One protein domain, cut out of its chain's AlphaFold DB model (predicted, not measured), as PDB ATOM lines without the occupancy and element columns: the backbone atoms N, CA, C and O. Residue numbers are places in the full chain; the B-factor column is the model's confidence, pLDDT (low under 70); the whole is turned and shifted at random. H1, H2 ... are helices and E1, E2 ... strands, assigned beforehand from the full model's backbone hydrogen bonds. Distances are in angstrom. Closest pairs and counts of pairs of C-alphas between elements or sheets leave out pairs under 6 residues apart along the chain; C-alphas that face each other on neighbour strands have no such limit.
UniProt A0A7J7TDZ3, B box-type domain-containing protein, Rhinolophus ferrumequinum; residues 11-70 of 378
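Overview. This is residues 11 to 70 of the 378 residues of the protein "B box-type domain-containing protein" of Rhinolophus ferrumequinum (UniProt A0A7J7TDZ3). A small helix, H1, sits at one end of an elongated, loose model; a long link leads by way of the short H2 to a small head, the strand hairpin E1 and E2 with H3 after it. The printed part has 60 residues, 24 of them, under half, in named elements, in the order H1 H2 E1 E2 H3, class mixed, with an antiparallel sheet E1 - E2. The radius of gyration of the C-alphas is 14.7 A and the spans are 42 by 24 by 17 A.

Arrangement. H1, residues 11 to 18, is apart from H2, residues 34 to 37. E1, residues 48 to 50, and E2, residues 55 to 57, form an antiparallel hairpin at 138 degrees, with N 57 and O 48 2.8 A apart, within hydrogen-bond range. The closest C-alphas of E1 and H3, residues 59 to 64, are Leu 48 and Gly 59, 7.2 A. Every O i to N i+4 pair is within range in H3, 2 of 4 in H1; H2 is too short for one.

Along the chain. H1 starts at C-alpha 11 (115.741, 47.206, -6.453) and measures 12.2 A, H2 5.2 A, E1 6.7 A, E2 6.4 A; H3, 9.0 A, ends at C-alpha 64 (122.769, 84.649, -13.673).

Size, cuts and confidence. The C-alphas of Lys 11 and Asn 68 are the farthest apart, 43.9 A. The printed part has no cut. The link H1 to H2 is long, and residues 18 to 24 and 28 to 33 stand free. pLDDT is under 70 at residues 23 to 24, 30 and 32.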
ATOM      1  N   LYS A  11     116.552  47.546  -7.637       75.62
ATOM      2  CA  LYS A  11     115.741  47.206  -6.453       75.62
ATOM      3  C   LYS A  11     115.263  48.429  -5.662       75.62
ATOM      4  O   LYS A  11     114.182  48.392  -5.085       75.62
ATOM      5  N   HIS A  12     116.045  49.508  -5.640       79.06
ATOM      6  CA  HIS A  12     115.709  50.748  -4.929       79.06
ATOM      7  C   HIS A  12     114.930  51.743  -5.804       79.06
ATOM      8  O   HIS A  12     114.427  52.749  -5.305       79.06
ATOM      9  N   GLN A  13     114.782  51.454  -7.099       77.62
ATOM     10  CA  GLN A  13     113.967  52.242  -8.018       77.62
ATOM     11  C   GLN A  13     112.470  52.168  -7.671       77.62
ATOM     12  O   GLN A  13     111.761  53.164  -7.789       77.62
ATOM     13  N   CYS A  14     111.986  51.023  -7.176       72.56
ATOM     14  CA  CYS A  14     110.588  50.857  -6.764       72.56
ATOM     15  C   CYS A  14     110.206  51.785  -5.597       72.56
ATOM     16  O   CYS A  14     109.139  52.395  -5.624       72.56
ATOM     17  N   SER A  15     111.095  51.952  -4.612       74.12
ATOM     18  CA  SER A  15     110.883  52.852  -3.468       74.12
ATOM     19  C   SER A  15     110.780  54.319  -3.894       74.12
ATOM     20  O   SER A  15     109.975  55.066  -3.346       74.12
ATOM     21  N   HIS A  16     111.514  54.718  -4.940       75.88
ATOM     22  CA  HIS A  16     111.422  56.063  -5.510       75.88
ATOM     23  C   HIS A  16     110.032  56.364  -6.094       75.88
ATOM     24  O   HIS A  16     109.557  57.489  -6.004       75.88
ATOM     25  N   PHE A  17     109.361  55.381  -6.696       73.06
ATOM     26  CA  PHE A  17     108.007  55.580  -7.228       73.06
ATOM     27  C   PHE A  17     106.906  55.419  -6.169       73.06
ATOM     28  O   PHE A  17     105.814  55.961  -6.338       73.06
ATOM     29  N   ALA A  18     107.181  54.682  -5.089       76.56
ATOM     30  CA  ALA A  18     106.217  54.403  -4.028       76.56
ATOM     31  C   ALA A  18     106.071  55.554  -3.017       76.56
ATOM     32  O   ALA A  18     104.976  55.789  -2.501       76.56
ATOM     33  N   GLU A  19     107.148  56.284  -2.728       77.50
ATOM     34  CA  GLU A  19     107.134  57.335  -1.711       77.50
ATOM     35  C   GLU A  19     106.660  58.686  -2.267       77.50
ATOM     36  O   GLU A  19     107.155  59.189  -3.277       77.50
ATOM     37  N   GLN A  20     105.722  59.329  -1.562       71.62
ATOM     38  CA  GLN A  20     105.168  60.630  -1.966       71.62
ATOM     39  C   GLN A  20     106.231  61.737  -2.052       71.62
ATOM     40  O   GLN A  20     106.069  62.671  -2.833       71.62
ATOM     41  N   VAL A  21     107.329  61.607  -1.298       74.19
ATOM     42  CA  VAL A  21     108.435  62.576  -1.229       74.19
ATOM     43  C   VAL A  21     109.217  62.667  -2.547       74.19
ATOM     44  O   VAL A  21     109.824  63.696  -2.833       74.19
ATOM     45  N   PHE A  22     109.178  61.625  -3.383       70.25
ATOM     46  CA  PHE A  22     109.947  61.545  -4.629       70.25
ATOM     47  C   PHE A  22     109.092  61.686  -5.895       70.25
ATOM     48  O   PHE A  22     109.619  61.576  -7.000       70.25
ATOM     49  N   ARG A  23     107.789  61.984  -5.766       68.75
ATOM     50  CA  ARG A  23     106.872  62.133  -6.916       68.75
ATOM     51  C   ARG A  23     107.318  63.183  -7.934       68.75
ATOM     52  O   ARG A  23     107.104  62.990  -9.125       68.75
ATOM     53  N   ASP A  24     107.968  64.249  -7.471       66.81
ATOM     54  CA  ASP A  24     108.448  65.343  -8.326       66.81
ATOM     55  C   ASP A  24     109.897  65.137  -8.812       66.81
ATOM     56  O   ASP A  24     110.469  66.001  -9.485       66.81
ATOM     57  N   HIS A  25     110.526  64.007  -8.471       70.94
ATOM     58  CA  HIS A  25     111.862  63.657  -8.939       70.94
ATOM     59  C   HIS A  25     111.786  62.851 -10.239       70.94
ATOM     60  O   HIS A  25     111.098  61.840 -10.344       70.94
ATOM     61  N   GLN A  26     112.537  63.285 -11.248       70.75
ATOM     62  CA  GLN A  26     112.671  62.553 -12.502       70.75
ATOM     63  C   GLN A  26     113.939  61.698 -12.460       70.75
ATOM     64  O   GLN A  26     115.045  62.241 -12.413       70.75
ATOM     65  N   LEU A  27     113.780  60.375 -12.523       73.31
ATOM     66  CA  LEU A  27     114.903  59.468 -12.747       73.31
ATOM     67  C   LEU A  27     115.407  59.605 -14.183       73.31
ATOM     68  O   LEU A  27     114.626  59.704 -15.129       73.31
ATOM     69  N   LEU A  28     116.726  59.614 -14.330       72.56
ATOM     70  CA  LEU A  28     117.413  59.588 -15.616       72.56
ATOM     71  C   LEU A  28     118.173  58.272 -15.736       72.56
ATOM     72  O   LEU A  28     118.493  57.650 -14.721       72.56
ATOM     73  N   GLU A  29     118.483  57.871 -16.968       72.25
ATOM     74  CA  GLU A  29     119.352  56.719 -17.188       72.25
ATOM     75  C   GLU A  29     120.708  56.899 -16.481       72.25
ATOM     76  O   GLU A  29     121.207  58.029 -16.372       72.25
ATOM     77  N   PRO A  30     121.317  55.800 -15.997       69.94
ATOM     78  CA  PRO A  30     122.612  55.848 -15.338       69.94
ATOM     79  C   PRO A  30     123.672  56.505 -16.228       69.94
ATOM     80  O   PRO A  30     123.964  56.041 -17.329       69.94
ATOM     81  N   VAL A  31     124.287  57.576 -15.729       71.88
ATOM     82  CA  VAL A  31     125.446  58.213 -16.365       71.88
ATOM     83  C   VAL A  31     126.723  57.754 -15.672       71.88
ATOM     84  O   VAL A  31     126.836  57.827 -14.449       71.88
ATOM     85  N   TRP A  32     127.698  57.297 -16.458       68.00
ATOM     86  CA  TRP A  32     128.973  56.777 -15.946       68.00
ATOM     87  C   TRP A  32     129.820  57.838 -15.230       68.00
ATOM     88  O   TRP A  32     130.588  57.503 -14.333       68.00
ATOM     89  N   ASP A  33     129.654  59.115 -15.581       74.88
ATOM     90  CA  ASP A  33     130.351  60.233 -14.942       74.88
ATOM     91  C   ASP A  33     129.375  61.350 -14.548       74.88
ATOM     92  O   ASP A  33     129.285  62.409 -15.166       74.88
ATOM     93  N   LEU A  34     128.614  61.111 -13.476       76.25
ATOM     94  CA  LEU A  34     127.668  62.093 -12.940       76.25
ATOM     95  C   LEU A  34     128.355  63.412 -12.542       76.25
ATOM     96  O   LEU A  34     127.745  64.477 -12.638       76.25
ATOM     97  N   LYS A  35     129.618  63.363 -12.098       77.25
ATOM     98  CA  LYS A  35     130.346  64.551 -11.627       77.25
ATOM     99  C   LYS A  35     130.606  65.542 -12.761       77.25
ATOM    100  O   LYS A  35     130.479  66.740 -12.513       77.25
ATOM    101  N   SER A  36     130.916  65.082 -13.975       79.56
ATOM    102  CA  SER A  36     131.096  65.976 -15.130       79.56
ATOM    103  C   SER A  36     129.781  66.540 -15.680       79.56
ATOM    104  O   SER A  36     129.769  67.649 -16.213       79.56
ATOM    105  N   CYS A  37     128.654  65.850 -15.479       82.19
ATOM    106  CA  CYS A  37     127.322  66.319 -15.885       82.19
ATOM    107  C   CYS A  37     126.733  67.414 -14.973       82.19
ATOM    108  O   CYS A  37     125.745  68.065 -15.337       82.19
ATOM    109  N   LEU A  38     127.283  67.608 -13.771       85.25
ATOM    110  CA  LEU A  38     126.792  68.578 -12.791       85.25
ATOM    111  C   LEU A  38     127.552  69.901 -12.886       85.25
ATOM    112  O   LEU A  38     128.769  69.952 -13.037       85.25
ATOM    113  N   CYS A  39     126.836  71.017 -12.774       88.50
ATOM    114  CA  CYS A  39     127.441  72.337 -12.656       88.50
ATOM    115  C   CYS A  39     128.251  72.414 -11.359       88.50
ATOM    116  O   CYS A  39     127.732  72.125 -10.280       88.50
ATOM    117  N   GLN A  40     129.506  72.852 -11.453       87.19
ATOM    118  CA  GLN A  40     130.377  72.952 -10.283       87.19
ATOM    119  C   GLN A  40     129.877  73.981  -9.257       87.19
ATOM    120  O   GLN A  40     130.000  73.737  -8.059       87.19
ATOM    121  N   LYS A  41     129.267  75.084  -9.717       87.25
ATOM    122  CA  LYS A  41     128.747  76.165  -8.861       87.25
ATOM    123  C   LYS A  41     127.404  75.801  -8.227       87.25
ATOM    124  O   LYS A  41     127.248  75.865  -7.016       87.25
ATOM    125  N   HIS A  42     126.432  75.395  -9.045       86.56
ATOM    126  CA  HIS A  42     125.042  75.229  -8.595       86.56
ATOM    127  C   HIS A  42     124.651  73.782  -8.288       86.56
ATOM    128  O   HIS A  42     123.511  73.543  -7.897       86.56
ATOM    129  N   ARG A  43     125.551  72.811  -8.512       84.69
ATOM    130  CA  ARG A  43     125.324  71.363  -8.312       84.69
ATOM    131  C   ARG A  43     124.063  70.823  -9.006       84.69
ATOM    132  O   ARG A  43     123.479  69.836  -8.579       84.69
ATOM    133  N   LYS A  44     123.652  71.461 -10.107       83.88
ATOM    134  CA  LYS A  44     122.512  71.071 -10.955       83.88
ATOM    135  C   LYS A  44     122.995  70.508 -12.286       83.88
ATOM    136  O   LYS A  44     124.046  70.916 -12.773       83.88
ATOM    137  N   LEU A  45     122.202  69.627 -12.895       85.06
ATOM    138  CA  LEU A  45     122.491  69.069 -14.218       85.06
ATOM    139  C   LEU A  45     122.664  70.168 -15.271       85.06
ATOM    140  O   LEU A  45     121.845  71.087 -15.383       85.06
ATOM    141  N   GLN A  46     123.721  70.041 -16.063       88.62
ATOM    142  CA  GLN A  46     124.010  70.924 -17.183       88.62
ATOM    143  C   GLN A  46     123.243  70.450 -18.427       88.62
ATOM    144  O   GLN A  46     123.764  69.702 -19.245       88.62
ATOM    145  N   ARG A  47     121.964  70.830 -18.546       88.25
ATOM    146  CA  ARG A  47     121.094  70.431 -19.676       88.25
ATOM    147  C   ARG A  47     121.133  71.402 -20.864       88.25
ATOM    148  O   ARG A  47     120.457  71.160 -21.860       88.25
ATOM    149  N   LEU A  48     121.889  72.492 -20.759       91.38
ATOM    150  CA  LEU A  48     121.984  73.547 -21.765       91.38
ATOM    151  C   LEU A  48     123.431  73.672 -22.256       91.38
ATOM    152  O   LEU A  48     124.368  73.362 -21.520       91.38
ATOM    153  N   TYR A  49     123.613  74.157 -23.479       93.69
ATOM    154  CA  TYR A  49     124.909  74.481 -24.064       93.69
ATOM    155  C   TYR A  49     124.945  75.957 -24.453       93.69
ATOM    156  O   TYR A  49     124.090  76.419 -25.207       93.69
ATOM    157  N   CYS A  50     125.930  76.691 -23.940       93.12
ATOM    158  CA  CYS A  50     126.188  78.071 -24.321       93.12
ATOM    159  C   CYS A  50     127.134  78.090 -25.525       93.12
ATOM    160  O   CYS A  50     128.310  77.760 -25.397       93.12
ATOM    161  N   ARG A  51     126.634  78.483 -26.699       91.44
ATOM    162  CA  ARG A  51     127.423  78.580 -27.936       91.44
ATOM    163  C   ARG A  51     128.388  79.759 -27.928       91.44
ATOM    164  O   ARG A  51     129.445  79.661 -28.538       91.44
ATOM    165  N   THR A  52     128.048  80.831 -27.212       91.56
ATOM    166  CA  THR A  52     128.915  82.008 -27.049       91.56
ATOM    167  C   THR A  52     130.216  81.659 -26.324       91.56
ATOM    168  O   THR A  52     131.281  82.099 -26.741       91.56
ATOM    169  N   GLU A  53     130.138  80.837 -25.275       90.81
ATOM    170  CA  GLU A  53     131.298  80.464 -24.449       90.81
ATOM    171  C   GLU A  53     131.803  79.035 -24.696       90.81
ATOM    172  O   GLU A  53     132.835  78.628 -24.171       90.81
ATOM    173  N   GLY A  54     131.089  78.249 -25.502       90.25
ATOM    174  CA  GLY A  54     131.480  76.890 -25.860       90.25
ATOM    175  C   GLY A  54     131.372  75.867 -24.723       90.25
ATOM    176  O   GLY A  54     132.020  74.820 -24.795       90.25
ATOM    177  N   CYS A  55     130.554  76.119 -23.698       90.25
ATOM    178  CA  CYS A  55     130.475  75.293 -22.490       90.25
ATOM    179  C   CYS A  55     129.053  74.802 -22.170       90.25
ATOM    180  O   CYS A  55     128.048  75.441 -22.495       90.25
ATOM    181  N   CYS A  56     128.964  73.664 -21.483       91.31
ATOM    182  CA  CYS A  56     127.712  73.178 -20.910       91.31
ATOM    183  C   CYS A  56     127.360  73.996 -19.653       91.31
ATOM    184  O   CYS A  56     128.234  74.356 -18.864       91.31
ATOM    185  N   VAL A  57     126.080  74.320 -19.467       92.69
ATOM    186  CA  VAL A  57     125.598  75.159 -18.359       92.69
ATOM    187  C   VAL A  57     124.299  74.605 -17.769       92.69
ATOM    188  O   VAL A  57     123.527  73.913 -18.436       92.69
ATOM    189  N   CYS A  58     124.043  74.880 -16.485       92.06
ATOM    190  CA  CYS A  58     122.759  74.552 -15.851       92.06
ATOM    191  C   CYS A  58     121.769  75.726 -15.948       92.06
ATOM    192  O   CYS A  58     122.163  76.859 -16.218       92.06
ATOM    193  N   GLY A  59     120.484  75.485 -15.665       89.06
ATOM    194  CA  GLY A  59     119.450  76.528 -15.751       89.06
ATOM    195  C   GLY A  59     119.688  77.745 -14.844       89.06
ATOM    196  O   GLY A  59     119.256  78.841 -15.173       89.06
ATOM    197  N   THR A  60     120.416  77.589 -13.731       91.06
ATOM    198  CA  THR A  60     120.770  78.727 -12.863       91.06
ATOM    199  C   THR A  60     121.901  79.573 -13.457       91.06
ATOM    200  O   THR A  60     121.809  80.794 -13.431       91.06
ATOM    201  N   CYS A  61     122.900  78.955 -14.101       91.69
ATOM    202  CA  CYS A  61     123.925  79.688 -14.856       91.69
ATOM    203  C   CYS A  61     123.303  80.540 -15.973       91.69
ATOM    204  O   CYS A  61     123.712  81.684 -16.156       91.69
ATOM    205  N   LEU A  62     122.298  80.005 -16.684       91.81
ATOM    206  CA  LEU A  62     121.577  80.748 -17.720       91.81
ATOM    207  C   LEU A  62     120.990  82.058 -17.183       91.81
ATOM    208  O   LEU A  62     121.152  83.098 -17.805       91.81
ATOM    209  N   LEU A  63     120.340  82.020 -16.020       91.25
ATOM    210  CA  LEU A  63     119.675  83.197 -15.455       91.25
ATOM    211  C   LEU A  63     120.654  84.232 -14.881       91.25
ATOM    212  O   LEU A  63     120.357  85.423 -14.924       91.25
ATOM    213  N   GLU A  64     121.791  83.783 -14.343       91.12
ATOM    214  CA  GLU A  64     122.769  84.649 -13.673       91.12
ATOM    215  C   GLU A  64     123.816  85.224 -14.635       91.12
ATOM    216  O   GLU A  64     124.017  86.433 -14.682       91.12
ATOM    217  N   GLN A  65     124.510  84.357 -15.377       90.94
ATOM    218  CA  GLN A  65     125.743  84.697 -16.101       90.94
ATOM    219  C   GLN A  65     125.560  84.662 -17.623       90.94
ATOM    220  O   GLN A  65     126.208  85.427 -18.325       90.94
ATOM    221  N   HIS A  66     124.650  83.829 -18.139       90.56
ATOM    222  CA  HIS A  66     124.497  83.605 -19.584       90.56
ATOM    223  C   HIS A  66     123.167  84.131 -20.145       90.56
ATOM    224  O   HIS A  66     122.740  83.698 -21.211       90.56
ATOM    225  N   LYS A  67     122.502  85.066 -19.452       88.12
ATOM    226  CA  LYS A  67     121.134  85.514 -19.784       88.12
ATOM    227  C   LYS A  67     121.013  86.105 -21.191       88.12
ATOM    228  O   LYS A  67     119.962  85.997 -21.811       88.12
ATOM    229  N   ASN A  68     122.099  86.701 -21.681       91.00
ATOM    230  CA  ASN A  68     122.186  87.325 -23.001       91.00
ATOM    231  C   ASN A  68     123.044  86.510 -23.987       91.00
ATOM    232  O   ASN A  68     123.408  87.024 -25.043       91.00
ATOM    233  N   HIS A  69     123.430  85.278 -23.641       93.38
ATOM    234  CA  HIS A  69     124.237  84.415 -24.504       93.38
ATOM    235  C   HIS A  69     123.350  83.483 -25.331       93.38
ATOM    236  O   HIS A  69     122.229  83.163 -24.942       93.38
ATOM    237  N   ASP A  70     123.870  83.014 -26.467       92.06
ATOM    238  CA  ASP A  70     123.191  82.002 -27.275       92.06
ATOM    239  C   ASP A  70     123.255  80.661 -26.534       92.06
ATOM    240  O   ASP A  70     124.305  80.011 -26.480       92.06
TER     241      ASP A  70